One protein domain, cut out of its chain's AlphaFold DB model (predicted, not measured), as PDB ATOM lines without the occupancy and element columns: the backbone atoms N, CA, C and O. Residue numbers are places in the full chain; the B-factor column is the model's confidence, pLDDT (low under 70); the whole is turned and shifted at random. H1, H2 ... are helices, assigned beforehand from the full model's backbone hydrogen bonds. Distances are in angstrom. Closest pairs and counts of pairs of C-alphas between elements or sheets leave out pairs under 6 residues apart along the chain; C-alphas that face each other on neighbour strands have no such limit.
ATOM      1  N   GLU A   5     241.503 161.906 146.477       55.19
ATOM      2  CA  GLU A   5     242.467 161.496 145.456       55.19
ATOM      3  C   GLU A   5     242.796 162.687 144.540       55.19
ATOM      4  O   GLU A   5     243.965 163.048 144.403       55.19
ATOM      5  N   TYR A   6     241.777 163.413 144.068       60.41
ATOM      6  CA  TYR A   6     241.931 164.671 143.318       60.41
ATOM      7  C   TYR A   6     242.614 165.776 144.143       60.41
ATOM      8  O   TYR A   6     243.520 166.456 143.663       60.41
ATOM      9  N   ASP A   7     242.236 165.910 145.421       52.50
ATOM     10  CA  ASP A   7     242.790 166.902 146.350       52.50
ATOM     11  C   ASP A   7     244.312 166.743 146.541       52.50
ATOM     12  O   ASP A   7     245.009 167.702 146.880       52.50
ATOM     13  N   SER A   8     244.825 165.518 146.382       58.88
ATOM     14  CA  SER A   8     246.249 165.209 146.535       58.88
ATOM     15  C   SER A   8     247.079 165.584 145.303       58.88
ATOM     16  O   SER A   8     248.260 165.908 145.439       58.88
ATOM     17  N   GLU A   9     246.452 165.598 144.127       61.38
ATOM     18  CA  GLU A   9     247.063 165.968 142.847       61.38
ATOM     19  C   GLU A   9     246.941 167.477 142.570       61.38
ATOM     20  O   GLU A   9     247.823 168.064 141.938       61.38
ATOM     21  N   HIS A  10     245.906 168.126 143.118       54.28
ATOM     22  CA  HIS A  10     245.617 169.553 142.956       54.28
ATOM     23  C   HIS A  10     245.422 170.256 144.313       54.28
ATOM     24  O   HIS A  10     244.321 170.693 144.656       54.28
ATOM     25  N   PRO A  11     246.494 170.402 145.116       53.22
ATOM     26  CA  PRO A  11     246.396 170.873 146.497       53.22
ATOM     27  C   PRO A  11     245.906 172.323 146.633       53.22
ATOM     28  O   PRO A  11     245.355 172.678 147.673       53.22
ATOM     29  N   GLU A  12     246.087 173.166 145.614       53.75
ATOM     30  CA  GLU A  12     245.577 174.546 145.611       53.75
ATOM     31  C   GLU A  12     244.049 174.579 145.421       53.75
ATOM     32  O   GLU A  12     243.349 175.234 146.195       53.75
ATOM     33  N   GLU A  13     243.519 173.785 144.486       56.28
ATOM     34  CA  GLU A  13     242.073 173.648 144.243       56.28
ATOM     35  C   GLU A  13     241.366 172.972 145.429       56.28
ATOM     36  O   GLU A  13     240.303 173.413 145.862       56.28
ATOM     37  N   ALA A  14     242.012 171.981 146.052       57.50
ATOM     38  CA  ALA A  14     241.533 171.318 147.266       57.50
ATOM     39  C   ALA A  14     241.302 172.289 148.438       57.50
ATOM     40  O   ALA A  14     240.382 172.130 149.251       57.50
ATOM     41  N   VAL A  15     242.174 173.293 148.569       58.19
ATOM     42  CA  VAL A  15     242.080 174.313 149.620       58.19
ATOM     43  C   VAL A  15     240.928 175.273 149.332       58.19
ATOM     44  O   VAL A  15     240.161 175.585 150.251       58.19
ATOM     45  N   GLU A  16     240.764 175.696 148.079       59.19
ATOM     46  CA  GLU A  16     239.645 176.544 147.657       59.19
ATOM     47  C   GLU A  16     238.295 175.833 147.815       59.19
ATOM     48  O   GLU A  16     237.370 176.399 148.406       59.19
ATOM     49  N   ASP A  17     238.198 174.566 147.413       63.78
ATOM     50  CA  ASP A  17     236.979 173.761 147.517       63.78
ATOM     51  C   ASP A  17     236.553 173.527 148.969       63.78
ATOM     52  O   ASP A  17     235.368 173.618 149.318       63.78
ATOM     53  N   ARG A  18     237.515 173.286 149.868       66.56
ATOM     54  CA  ARG A  18     237.241 173.171 151.311       66.56
ATOM     55  C   ARG A  18     236.758 174.490 151.905       66.56
ATOM     56  O   ARG A  18     235.849 174.482 152.743       66.56
ATOM     57  N   ALA A  19     237.335 175.614 151.481       64.94
ATOM     58  CA  ALA A  19     236.902 176.936 151.917       64.94
ATOM     59  C   ALA A  19     235.474 177.239 151.433       64.94
ATOM     60  O   ALA A  19     234.624 177.629 152.238       64.94
ATOM     61  N   TRP A  20     235.181 176.971 150.158       71.06
ATOM     62  CA  TRP A  20     233.857 177.146 149.559       71.06
ATOM     63  C   TRP A  20     232.792 176.295 150.239       71.06
ATOM     64  O   TRP A  20     231.731 176.794 150.620       71.06
ATOM     65  N   TYR A  21     233.088 175.016 150.460       73.06
ATOM     66  CA  TYR A  21     232.175 174.102 151.133       73.06
ATOM     67  C   TYR A  21     231.840 174.571 152.557       73.06
ATOM     68  O   TYR A  21     230.671 174.615 152.946       73.06
ATOM     69  N   SER A  22     232.853 174.998 153.318       69.31
ATOM     70  CA  SER A  22     232.675 175.568 154.660       69.31
ATOM     71  C   SER A  22     231.791 176.819 154.645       69.31
ATOM     72  O   SER A  22     230.885 176.948 155.475       69.31
ATOM     73  N   LEU A  23     232.008 177.727 153.689       73.06
ATOM     74  CA  LEU A  23     231.210 178.946 153.536       73.06
ATOM     75  C   LEU A  23     229.749 178.635 153.207       73.06
ATOM     76  O   LEU A  23     228.854 179.187 153.846       73.06
ATOM     77  N   ILE A  24     229.498 177.715 152.276       79.12
ATOM     78  CA  ILE A  24     228.140 177.320 151.890       79.12
ATOM     79  C   ILE A  24     227.393 176.677 153.053       79.12
ATOM     80  O   ILE A  24     226.229 176.998 153.296       79.12
ATOM     81  N   THR A  25     228.051 175.819 153.829       75.38
ATOM     82  CA  THR A  25     227.402 175.225 154.997       75.38
ATOM     83  C   THR A  25     227.107 176.255 156.084       75.38
ATOM     84  O   THR A  25     226.037 176.200 156.692       75.38
ATOM     85  N   ARG A  26     227.999 177.226 156.315       72.62
ATOM     86  CA  ARG A  26     227.724 178.340 157.240       72.62
ATOM     87  C   ARG A  26     226.565 179.203 156.755       72.62
ATOM     88  O   ARG A  26     225.704 179.546 157.560       72.62
ATOM     89  N   LEU A  27     226.521 179.508 155.458       76.25
ATOM     90  CA  LEU A  27     225.419 180.239 154.839       76.25
ATOM     91  C   LEU A  27     224.096 179.506 155.075       76.25
ATOM     92  O   LEU A  27     223.173 180.091 155.636       76.25
ATOM     93  N   ALA A  28     224.024 178.220 154.735       77.12
ATOM     94  CA  ALA A  28     222.832 177.403 154.933       77.12
ATOM     95  C   ALA A  28     222.388 177.378 156.407       77.12
ATOM     96  O   ALA A  28     221.216 177.587 156.707       77.12
ATOM     97  N   ALA A  29     223.327 177.191 157.339       69.94
ATOM     98  CA  ALA A  29     223.017 177.151 158.764       69.94
ATOM     99  C   ALA A  29     222.494 178.481 159.318       69.94
ATOM    100  O   ALA A  29     221.650 178.478 160.209       69.94
ATOM    101  N   ALA A  30     222.982 179.604 158.794       68.88
ATOM    102  CA  ALA A  30     222.620 180.927 159.284       68.88
ATOM    103  C   ALA A  30     221.353 181.513 158.643       68.88
ATOM    104  O   ALA A  30     220.816 182.478 159.177       68.88
ATOM    105  N   SER A  31     220.915 181.002 157.489       71.44
ATOM    106  CA  SER A  31     219.929 181.709 156.656       71.44
ATOM    107  C   SER A  31     218.731 180.884 156.201       71.44
ATOM    108  O   SER A  31     217.777 181.459 155.682       71.44
ATOM    109  N   LEU A  32     218.741 179.561 156.376       76.38
ATOM    110  CA  LEU A  32     217.562 178.749 156.090       76.38
ATOM    111  C   LEU A  32     216.494 178.949 157.175       76.38
ATOM    112  O   LEU A  32     216.804 178.990 158.364       76.38
ATOM    113  N   THR A  33     215.224 179.011 156.764       77.88
ATOM    114  CA  THR A  33     214.091 178.863 157.694       77.88
ATOM    115  C   THR A  33     214.116 177.471 158.316       77.88
ATOM    116  O   THR A  33     214.652 176.553 157.703       77.88
ATOM    117  N   ASP A  34     213.486 177.256 159.472       76.38
ATOM    118  CA  ASP A  34     213.466 175.925 160.101       76.38
ATOM    119  C   ASP A  34     212.920 174.835 159.163       76.38
ATOM    120  O   ASP A  34     213.466 173.735 159.093       76.38
ATOM    121  N   GLN A  35     211.899 175.154 158.360       81.69
ATOM    122  CA  GLN A  35     211.352 174.228 157.365       81.69
ATOM    123  C   GLN A  35     212.374 173.881 156.271       81.69
ATOM    124  O   GLN A  35     212.524 172.715 155.898       81.69
ATOM    125  N   ALA A  36     213.076 174.882 155.734       82.56
ATOM    126  CA  ALA A  36     214.085 174.653 154.706       82.56
ATOM    127  C   ALA A  36     215.329 173.971 155.296       82.56
ATOM    128  O   ALA A  36     215.897 173.074 154.678       82.56
ATOM    129  N   TYR A  37     215.707 174.319 156.525       81.69
ATOM    130  CA  TYR A  37     216.779 173.676 157.270       81.69
ATOM    131  C   TYR A  37     216.500 172.182 157.434       81.69
ATOM    132  O   TYR A  37     217.351 171.362 157.091       81.69
ATOM    133  N   GLN A  38     215.277 171.816 157.832       83.69
ATOM    134  CA  GLN A  38     214.876 170.417 157.961       83.69
ATOM    135  C   GLN A  38     215.049 169.618 156.676       83.69
ATOM    136  O   GLN A  38     215.571 168.505 156.705       83.69
ATOM    137  N   LYS A  39     214.683 170.216 155.542       86.88
ATOM    138  CA  LYS A  39     214.793 169.590 154.224       86.88
ATOM    139  C   LYS A  39     216.233 169.228 153.842       86.88
ATOM    140  O   LYS A  39     216.443 168.196 153.211       86.88
ATOM    141  N   TYR A  40     217.208 170.081 154.161       87.75
ATOM    142  CA  TYR A  40     218.595 169.901 153.702       87.75
ATOM    143  C   TYR A  40     219.524 169.307 154.765       87.75
ATOM    144  O   TYR A  40     220.550 168.720 154.415       87.75
ATOM    145  N   MET A  41     219.189 169.454 156.047       83.94
ATOM    146  CA  MET A  41     220.090 169.158 157.166       83.94
ATOM    147  C   MET A  41     219.550 168.105 158.141       83.94
ATOM    148  O   MET A  41     220.300 167.682 159.017       83.94
ATOM    149  N   CYS A  42     218.305 167.637 157.998       81.62
ATOM    150  CA  CYS A  42     217.752 166.563 158.828       81.62
ATOM    151  C   CYS A  42     217.410 165.326 157.978       81.62
ATOM    152  O   CYS A  42     217.094 165.444 156.796       81.62
ATOM    153  N   LYS A  43     217.471 164.136 158.592       74.81
ATOM    154  CA  LYS A  43     217.126 162.857 157.942       74.81
ATOM    155  C   LYS A  43     215.757 162.331 158.366       74.81
ATOM    156  O   LYS A  43     214.912 162.076 157.521       74.81
ATOM    157  N   ASP A  44     215.560 162.204 159.681       69.06
ATOM    158  CA  ASP A  44     214.456 161.409 160.240       69.06
ATOM    159  C   ASP A  44     213.631 162.152 161.306       69.06
ATOM    160  O   ASP A  44     212.452 161.864 161.477       69.06
ATOM    161  N   ASN A  45     214.219 163.129 162.008       67.94
ATOM    162  CA  ASN A  45     213.545 163.913 163.048       67.94
ATOM    163  C   ASN A  45     213.620 165.414 162.737       67.94
ATOM    164  O   ASN A  45     214.636 165.852 162.185       67.94
ATOM    165  N   PRO A  46     212.605 166.208 163.132       68.38
ATOM    166  CA  PRO A  46     212.694 167.661 163.097       68.38
ATOM    167  C   PRO A  46     213.942 168.115 163.857       68.38
ATOM    168  O   PRO A  46     214.135 167.749 165.015       68.38
ATOM    169  N   CYS A  47     214.798 168.881 163.191       69.31
ATOM    170  CA  CYS A  47     215.976 169.491 163.789       69.31
ATOM    171  C   CYS A  47     216.036 170.968 163.389       69.31
ATOM    172  O   CYS A  47     215.485 171.361 162.357       69.31
ATOM    173  N   SER A  48     216.636 171.793 164.240       65.06
ATOM    174  CA  SER A  48     216.737 173.239 164.049       65.06
ATOM    175  C   SER A  48     218.187 173.658 163.842       65.06
ATOM    176  O   SER A  48     219.122 172.977 164.268       65.06
ATOM    177  N   SER A  49     218.387 174.826 163.235       61.00
ATOM    178  CA  SER A  49     219.718 175.427 163.104       61.00
ATOM    179  C   SER A  49     220.391 175.650 164.467       61.00
ATOM    180  O   SER A  49     221.612 175.528 164.581       61.00
ATOM    181  N   SER A  50     219.598 175.897 165.516       59.06
ATOM    182  CA  SER A  50     220.079 176.131 166.880       59.06
ATOM    183  C   SER A  50     220.706 174.894 167.533       59.06
ATOM    184  O   SER A  50     221.670 175.043 168.289       59.06
ATOM    185  N   ASP A  51     220.274 173.686 167.150       56.16
ATOM    186  CA  ASP A  51     220.779 172.415 167.695       56.16
ATOM    187  C   ASP A  51     222.256 172.162 167.340       56.16
ATOM    188  O   ASP A  51     222.949 171.394 168.009       56.16
ATOM    189  N   PHE A  52     222.771 172.852 166.319       53.25
ATOM    190  CA  PHE A  52     224.141 172.704 165.819       53.25
ATOM    191  C   PHE A  52     225.072 173.864 166.208       53.25
ATOM    192  O   PHE A  52     226.253 173.849 165.863       53.25
ATOM    193  N   THR A  53     224.588 174.859 166.962       48.62
ATOM    194  CA  THR A  53     225.388 176.035 167.378       48.62
ATOM    195  C   THR A  53     226.244 175.804 168.641       48.62
ATOM    196  O   THR A  53     226.971 176.695 169.086       48.62
ATOM    197  N   GLY A  54     226.222 174.596 169.218       39.12
ATOM    198  CA  GLY A  54     226.958 174.232 170.434       39.12
ATOM    199  C   GLY A  54     228.380 173.691 170.203       39.12
ATOM    200  O   GLY A  54     228.547 172.538 169.825       39.12
ATOM    201  N   LYS A  55     229.400 174.513 170.508       36.94
ATOM    202  CA  LYS A  55     230.786 174.211 170.970       36.94
ATOM    203  C   LYS A  55     231.616 173.039 170.392       36.94
ATOM    204  O   LYS A  55     232.705 172.804 170.906       36.94
ATOM    205  N   ASN A  56     231.229 172.389 169.300       39.44
ATOM    206  CA  ASN A  56     232.076 171.430 168.583       39.44
ATOM    207  C   ASN A  56     232.281 171.880 167.130       39.44
ATOM    208  O   ASN A  56     231.642 171.394 166.202       39.44
ATOM    209  N   ASN A  57     233.245 172.786 166.938       40.59
ATOM    210  CA  ASN A  57     233.718 173.313 165.646       40.59
ATOM    211  C   ASN A  57     234.376 172.256 164.717       40.59
ATOM    212  O   ASN A  57     235.135 172.617 163.823       40.59
ATOM    213  N   GLY A  58     234.121 170.958 164.916       38.91
ATOM    214  CA  GLY A  58     234.720 169.859 164.146       38.91
ATOM    215  C   GLY A  58     233.795 169.210 163.113       38.91
ATOM    216  O   GLY A  58     234.268 168.449 162.276       38.91
ATOM    217  N   SER A  59     232.490 169.500 163.138       42.34
ATOM    218  CA  SER A  59     231.538 168.973 162.157       42.34
ATOM    219  C   SER A  59     230.765 170.111 161.509       42.34
ATOM    220  O   SER A  59     229.676 170.480 161.949       42.34
ATOM    221  N   ILE A  60     231.339 170.667 160.447       43.84
ATOM    222  CA  ILE A  60     230.576 171.398 159.434       43.84
ATOM    223  C   ILE A  60     229.347 170.539 159.073       43.84
ATOM    224  O   ILE A  60     229.488 169.338 158.837       43.84
ATOM    225  N   GLY A  61     228.159 171.154 159.132       52.62
ATOM    226  CA  GLY A  61     226.832 170.551 158.982       52.62
ATOM    227  C   GLY A  61     226.783 169.359 158.028       52.62
ATOM    228  O   GLY A  61     227.065 169.477 156.836       52.62
ATOM    229  N   ARG A  62     226.419 168.196 158.576       68.12
ATOM    230  CA  ARG A  62     226.192 166.977 157.800       68.12
ATOM    231  C   ARG A  62     224.947 167.191 156.951       68.12
ATOM    232  O   ARG A  62     223.837 167.016 157.439       68.12
ATOM    233  N   TRP A  63     225.135 167.580 155.697       81.69
ATOM    234  CA  TRP A  63     224.071 167.586 154.696       81.69
ATOM    235  C   TRP A  63     223.337 166.246 154.728       81.69
ATOM    236  O   TRP A  63     223.983 165.196 154.764       81.69
ATOM    237  N   GLY A  64     222.008 166.294 154.766       79.12
ATOM    238  CA  GLY A  64     221.149 165.126 154.956       79.12
ATOM    239  C   GLY A  64     221.038 164.624 156.404       79.12
ATOM    240  O   GLY A  64     220.314 163.667 156.635       79.12
ATOM    241  N   GLY A  65     221.713 165.235 157.379       79.88
ATOM    242  CA  GLY A  65     221.622 164.913 158.806       79.88
ATOM    243  C   GLY A  65     222.670 163.935 159.340       79.88
ATOM    244  O   GLY A  65     223.482 163.364 158.613       79.88
ATOM    245  N   ILE A  66     222.669 163.735 160.665       74.31
ATOM    246  CA  ILE A  66     223.727 162.986 161.367       74.31
ATOM    247  C   ILE A  66     223.835 161.513 160.946       74.31
ATOM    248  O   ILE A  66     224.925 160.948 161.015       74.31
ATOM    249  N   LEU A  67     222.739 160.921 160.465       77.12
ATOM    250  CA  LEU A  67     222.657 159.531 160.008       77.12
ATOM    251  C   LEU A  67     222.674 159.398 158.473       77.12
ATOM    252  O   LEU A  67     222.390 158.315 157.953       77.12
ATOM    253  N   ALA A  68     222.960 160.476 157.732       81.25
ATOM    254  CA  ALA A  68     223.045 160.415 156.276       81.25
ATOM    255  C   ALA A  68     224.273 159.635 155.812       81.25
ATOM    256  O   ALA A  68     225.391 159.851 156.282       81.25
ATOM    257  N   ASN A  69     224.065 158.754 154.838       81.75
ATOM    258  CA  ASN A  69     225.161 158.160 154.087       81.75
ATOM    259  C   ASN A  69     225.709 159.159 153.047       81.75
ATOM    260  O   ASN A  69     225.119 160.208 152.777       81.75
ATOM    261  N   GLN A  70     226.832 158.812 152.417       76.56
ATOM    262  CA  GLN A  70     227.503 159.680 151.444       76.56
ATOM    263  C   GLN A  70     226.615 160.103 150.256       76.56
ATOM    264  O   GLN A  70     226.728 161.226 149.767       76.56
ATOM    265  N   PHE A  71     225.699 159.239 149.805       83.50
ATOM    266  CA  PHE A  71     224.820 159.527 148.669       83.50
ATOM    267  C   PHE A  71     223.675 160.463 149.050       83.50
ATOM    268  O   PHE A  71     223.274 161.308 148.254       83.50
ATOM    269  N   GLU A  72     223.127 160.302 150.251       85.38
ATOM    270  CA  GLU A  72     222.111 161.194 150.816       85.38
ATOM    271  C   GLU A  72     222.709 162.575 151.078       85.38
ATOM    272  O   GLU A  72     222.140 163.580 150.662       85.38
ATOM    273  N   SER A  73     223.910 162.616 151.659       83.81
ATOM    274  CA  SER A  73     224.624 163.862 151.920       83.81
ATOM    275  C   SER A  73     224.947 164.623 150.633       83.81
ATOM    276  O   SER A  73     224.668 165.819 150.525       83.81
ATOM    277  N   ARG A  74     225.436 163.919 149.601       84.19
ATOM    278  CA  ARG A  74     225.690 164.512 148.280       84.19
ATOM    279  C   ARG A  74     224.410 165.028 147.623       84.19
ATOM    280  O   ARG A  74     224.435 166.114 147.052       84.19
ATOM    281  N   ARG A  75     223.299 164.287 147.711       88.31
ATOM    282  CA  ARG A  75     222.002 164.715 147.160       88.31
ATOM    283  C   ARG A  75     221.447 165.942 147.878       88.31
ATOM    284  O   ARG A  75     220.977 166.850 147.206       88.31
ATOM    285  N   ALA A  76     221.535 165.995 149.205       89.06
ATOM    286  CA  ALA A  76     221.088 167.147 149.983       89.06
ATOM    287  C   ALA A  76     221.903 168.409 149.660       89.06
ATOM    288  O   ALA A  76     221.321 169.470 149.440       89.06
ATOM    289  N   PHE A  77     223.231 168.280 149.554       87.94
ATOM    290  CA  PHE A  77     224.100 169.380 149.130       87.94
ATOM    291  C   PHE A  77     223.779 169.851 147.709       87.94
ATOM    292  O   PHE A  77     223.550 171.037 147.499       87.94
ATOM    293  N   ALA A  78     223.710 168.933 146.738       88.06
ATOM    294  CA  ALA A  78     223.392 169.277 145.353       88.06
ATOM    295  C   ALA A  78     222.023 169.965 145.245       88.06
ATOM    296  O   ALA A  78     221.915 171.026 144.644       88.06
ATOM    297  N   ALA A  79     221.004 169.435 145.931       90.25
ATOM    298  CA  ALA A  79     219.684 170.049 145.964       90.25
ATOM    299  C   ALA A  79     219.724 171.472 146.542       90.25
ATOM    300  O   ALA A  79     219.084 172.358 145.989       90.25
ATOM    301  N   PHE A  80     220.484 171.719 147.616       90.25
ATOM    302  CA  PHE A  80     220.670 173.073 148.144       90.25
ATOM    303  C   PHE A  80     221.333 174.002 147.119       90.25
ATOM    304  O   PHE A  80     220.867 175.126 146.929       90.25
ATOM    305  N   MET A  81     222.390 173.540 146.448       87.75
ATOM    306  CA  MET A  81     223.087 174.320 145.421       87.75
ATOM    307  C   MET A  81     222.145 174.677 144.263       87.75
ATOM    308  O   MET A  81     222.091 175.829 143.840       87.75
ATOM    309  N   ASP A  82     221.328 173.729 143.812       87.38
ATOM    310  CA  ASP A  82     220.414 173.953 142.694       87.38
ATOM    311  C   ASP A  82     219.260 174.894 143.071       87.38
ATOM    312  O   ASP A  82     218.878 175.770 142.288       87.38
ATOM    313  N   THR A  83     218.702 174.743 144.280       86.69
ATOM    314  CA  THR A  83     217.461 175.440 144.659       86.69
ATOM    315  C   THR A  83     217.664 176.705 145.483       86.69
ATOM    316  O   THR A  83     216.910 177.659 145.312       86.69
ATOM    317  N   GLU A  84     218.620 176.718 146.411       87.19
ATOM    318  CA  GLU A  84     218.788 177.811 147.376       87.19
ATOM    319  C   GLU A  84     219.956 178.726 147.008       87.19
ATOM    320  O   GLU A  84     219.802 179.947 147.057       87.19
ATOM    321  N   LEU A  85     221.096 178.184 146.551       85.06
ATOM    322  CA  LEU A  85     222.260 179.014 146.206       85.06
ATOM    323  C   LEU A  85     221.928 180.067 145.147       85.06
ATOM    324  O   LEU A  85     222.311 181.224 145.297       85.06
ATOM    325  N   ASN A  86     221.160 179.708 144.119       82.69
ATOM    326  CA  ASN A  86     220.745 180.659 143.088       82.69
ATOM    327  C   ASN A  86     219.953 181.848 143.660       82.69
ATOM    328  O   ASN A  86     220.127 182.976 143.195       82.69
ATOM    329  N   LYS A  87     219.140 181.630 144.704       84.00
ATOM    330  CA  LYS A  87     218.427 182.711 145.401       84.00
ATOM    331  C   LYS A  87     219.404 183.606 146.156       84.00
ATOM    332  O   LYS A  87     219.309 184.824 146.045       84.00
ATOM    333  N   TYR A  88     220.376 183.021 146.860       79.75
ATOM    334  CA  TYR A  88     221.411 183.791 147.554       79.75
ATOM    335  C   TYR A  88     222.283 184.590 146.585       79.75
ATOM    336  O   TYR A  88     222.578 185.746 146.858       79.75
ATOM    337  N   LEU A  89     222.653 184.025 145.433       81.69
ATOM    338  CA  LEU A  89     223.415 184.736 144.403       81.69
ATOM    339  C   LEU A  89     222.604 185.880 143.782       81.69
ATOM    340  O   LEU A  89     223.148 186.957 143.538       81.69
ATOM    341  N   ALA A  90     221.305 185.678 143.549       80.00
ATOM    342  CA  ALA A  90     220.414 186.744 143.096       80.00
ATOM    343  C   ALA A  90     220.291 187.860 144.147       80.00
ATOM    344  O   ALA A  90     220.384 189.038 143.805       80.00
ATOM    345  N   TRP A  91     220.163 187.497 145.425       73.81
ATOM    346  CA  TRP A  91     220.105 188.456 146.528       73.81
ATOM    347  C   TRP A  91     221.432 189.201 146.729       73.81
ATOM    348  O   TRP A  91     221.443 190.420 146.884       73.81
ATOM    349  N   ALA A  92     222.570 188.513 146.622       73.88
ATOM    350  CA  ALA A  92     223.896 189.123 146.699       73.88
ATOM    351  C   ALA A  92     224.112 190.171 145.594       73.88
ATOM    352  O   ALA A  92     224.691 191.226 145.846       73.88
ATOM    353  N   LYS A  93     223.588 189.930 144.384       72.06
ATOM    354  CA  LYS A  93     223.601 190.928 143.303       72.06
ATOM    355  C   LYS A  93     222.772 192.165 143.653       72.06
ATOM    356  O   LYS A  93     223.195 193.272 143.335       72.06
ATOM    357  N   GLN A  94     221.644 192.009 144.344       66.56
ATOM    358  CA  GLN A  94     220.859 193.152 144.830       66.56
ATOM    359  C   GLN A  94     221.617 193.944 145.903       66.56
ATOM    360  O   GLN A  94     221.713 195.163 145.802       66.56
ATOM    361  N   LEU A  95     222.253 193.257 146.859       64.12
ATOM    362  CA  LEU A  95     223.098 193.891 147.880       64.12
ATOM    363  C   LEU A  95     224.289 194.648 147.273       64.12
ATOM    364  O   LEU A  95     224.723 195.653 147.825       64.12
ATOM    365  N   SER A  96     224.815 194.194 146.129       62.25
ATOM    366  CA  SER A  96     225.881 194.913 145.421       62.25
ATOM    367  C   SER A  96     225.416 196.229 144.784       62.25
ATOM    368  O   SER A  96     226.238 197.117 144.575       62.25
ATOM    369  N   ALA A  97     224.116 196.367 144.501       57.28
ATOM    370  CA  ALA A  97     223.523 197.579 143.941       57.28
ATOM    371  C   ALA A  97     223.069 198.561 145.034       57.28
ATOM    372  O   ALA A  97     223.281 199.764 144.904       57.28
ATOM    373  N   GLU A  98     222.512 198.046 146.133       62.38
ATOM    374  CA  GLU A  98     222.093 198.820 147.303       62.38
ATOM    375  C   GLU A  98     222.481 198.064 148.585       62.38
ATOM    376  O   GLU A  98     221.736 197.195 149.039       62.38
TER     377      GLU A  98
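What this domain is: This is residues 5 to 98 of the 232 residues of an uncharacterized protein of Methylophaga sp (UniProt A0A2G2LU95). Two long helices, H2 and H5, cross near each other, with the later part of H2 passing over the middle of H5, and the short helices H3 and H4 gather beside this crossing. Two arms stick out from this body: residues 8 to 13 at the H1 end, and residues 89 to 98 at the far end of H5; a loop, residues 54 to 59, stands free as well. The printed part has 94 residues with five named helices, H1 to H5 in chain order, and no named strand; its class is all helix. It is only just compact, close to loose, with a radius of gyration of the C-alphas of 14.5 A and spans of 39 by 39 by 27 A.

How they stand to each other: H1, residues 5 to 9, and H2, residues 11 to 31, touch only at the corner by their tight link; the closest C-alphas, of Asp 7 and Ala 14, are 4.7 A apart. H3, residues 34 to 41, is close to H2 but not clearly touching, with the C-alphas of Ala 29 and Tyr 37 closest at 7.3 A; the two helices run opposite ways at a shallow tilt of 26 degrees. H4, residues 49 to 52, is close to H2 but not clearly touching, with the C-alphas of Ala 29 and Ser 49 closest at 5.7 A. H4 stands likewise to H3, where the closest C-alphas, of Tyr 37 and Ser 49, are 6.8 A apart. H5, residues 70 to 97, touches H3 with residues 76 to 80 alone; the closest C-alphas, of Tyr 40 and Ala 76, are 5.3 A apart, and the helices run opposite ways at a steep tilt of 51 degrees. H2 and H5 are near each other, with 15 pairs of C-alphas within 10 A. H1 is apart from H3, H4 and H5, and H4 is apart from H5. In H2 and H3 every O i to N i+4 pair is within hydrogen-bond range; in H5 21 of 24 are, in H1 0 of 1, though 2 of its 2 O i to N i+3 pairs are, and H4 is too short for an i+4 pair.

Where its parts are: H1 begins at C-alpha 5, (242.467, 161.496, 145.456). H2 is 30.4 A long and ends at C-alpha 31, (219.929, 181.709, 156.656). H3 measures 9.9 A. H5 is 38.8 A long, has a kink of 38 degrees near residue 86, and ends at C-alpha 97, (223.523, 197.579, 143.941).

The domain as a whole: The C-alphas of Glu 5 and Glu 98, the two farthest apart, are 42.6 A apart. The printed part has no cut. The link from H4 to H5, residues 53 to 69, is long. The mean pLDDT of the printed part is 70.5, and 42 residues are under 70: 5 to 19, 22, 29 to 30, 44 to 62 and 94 to 98.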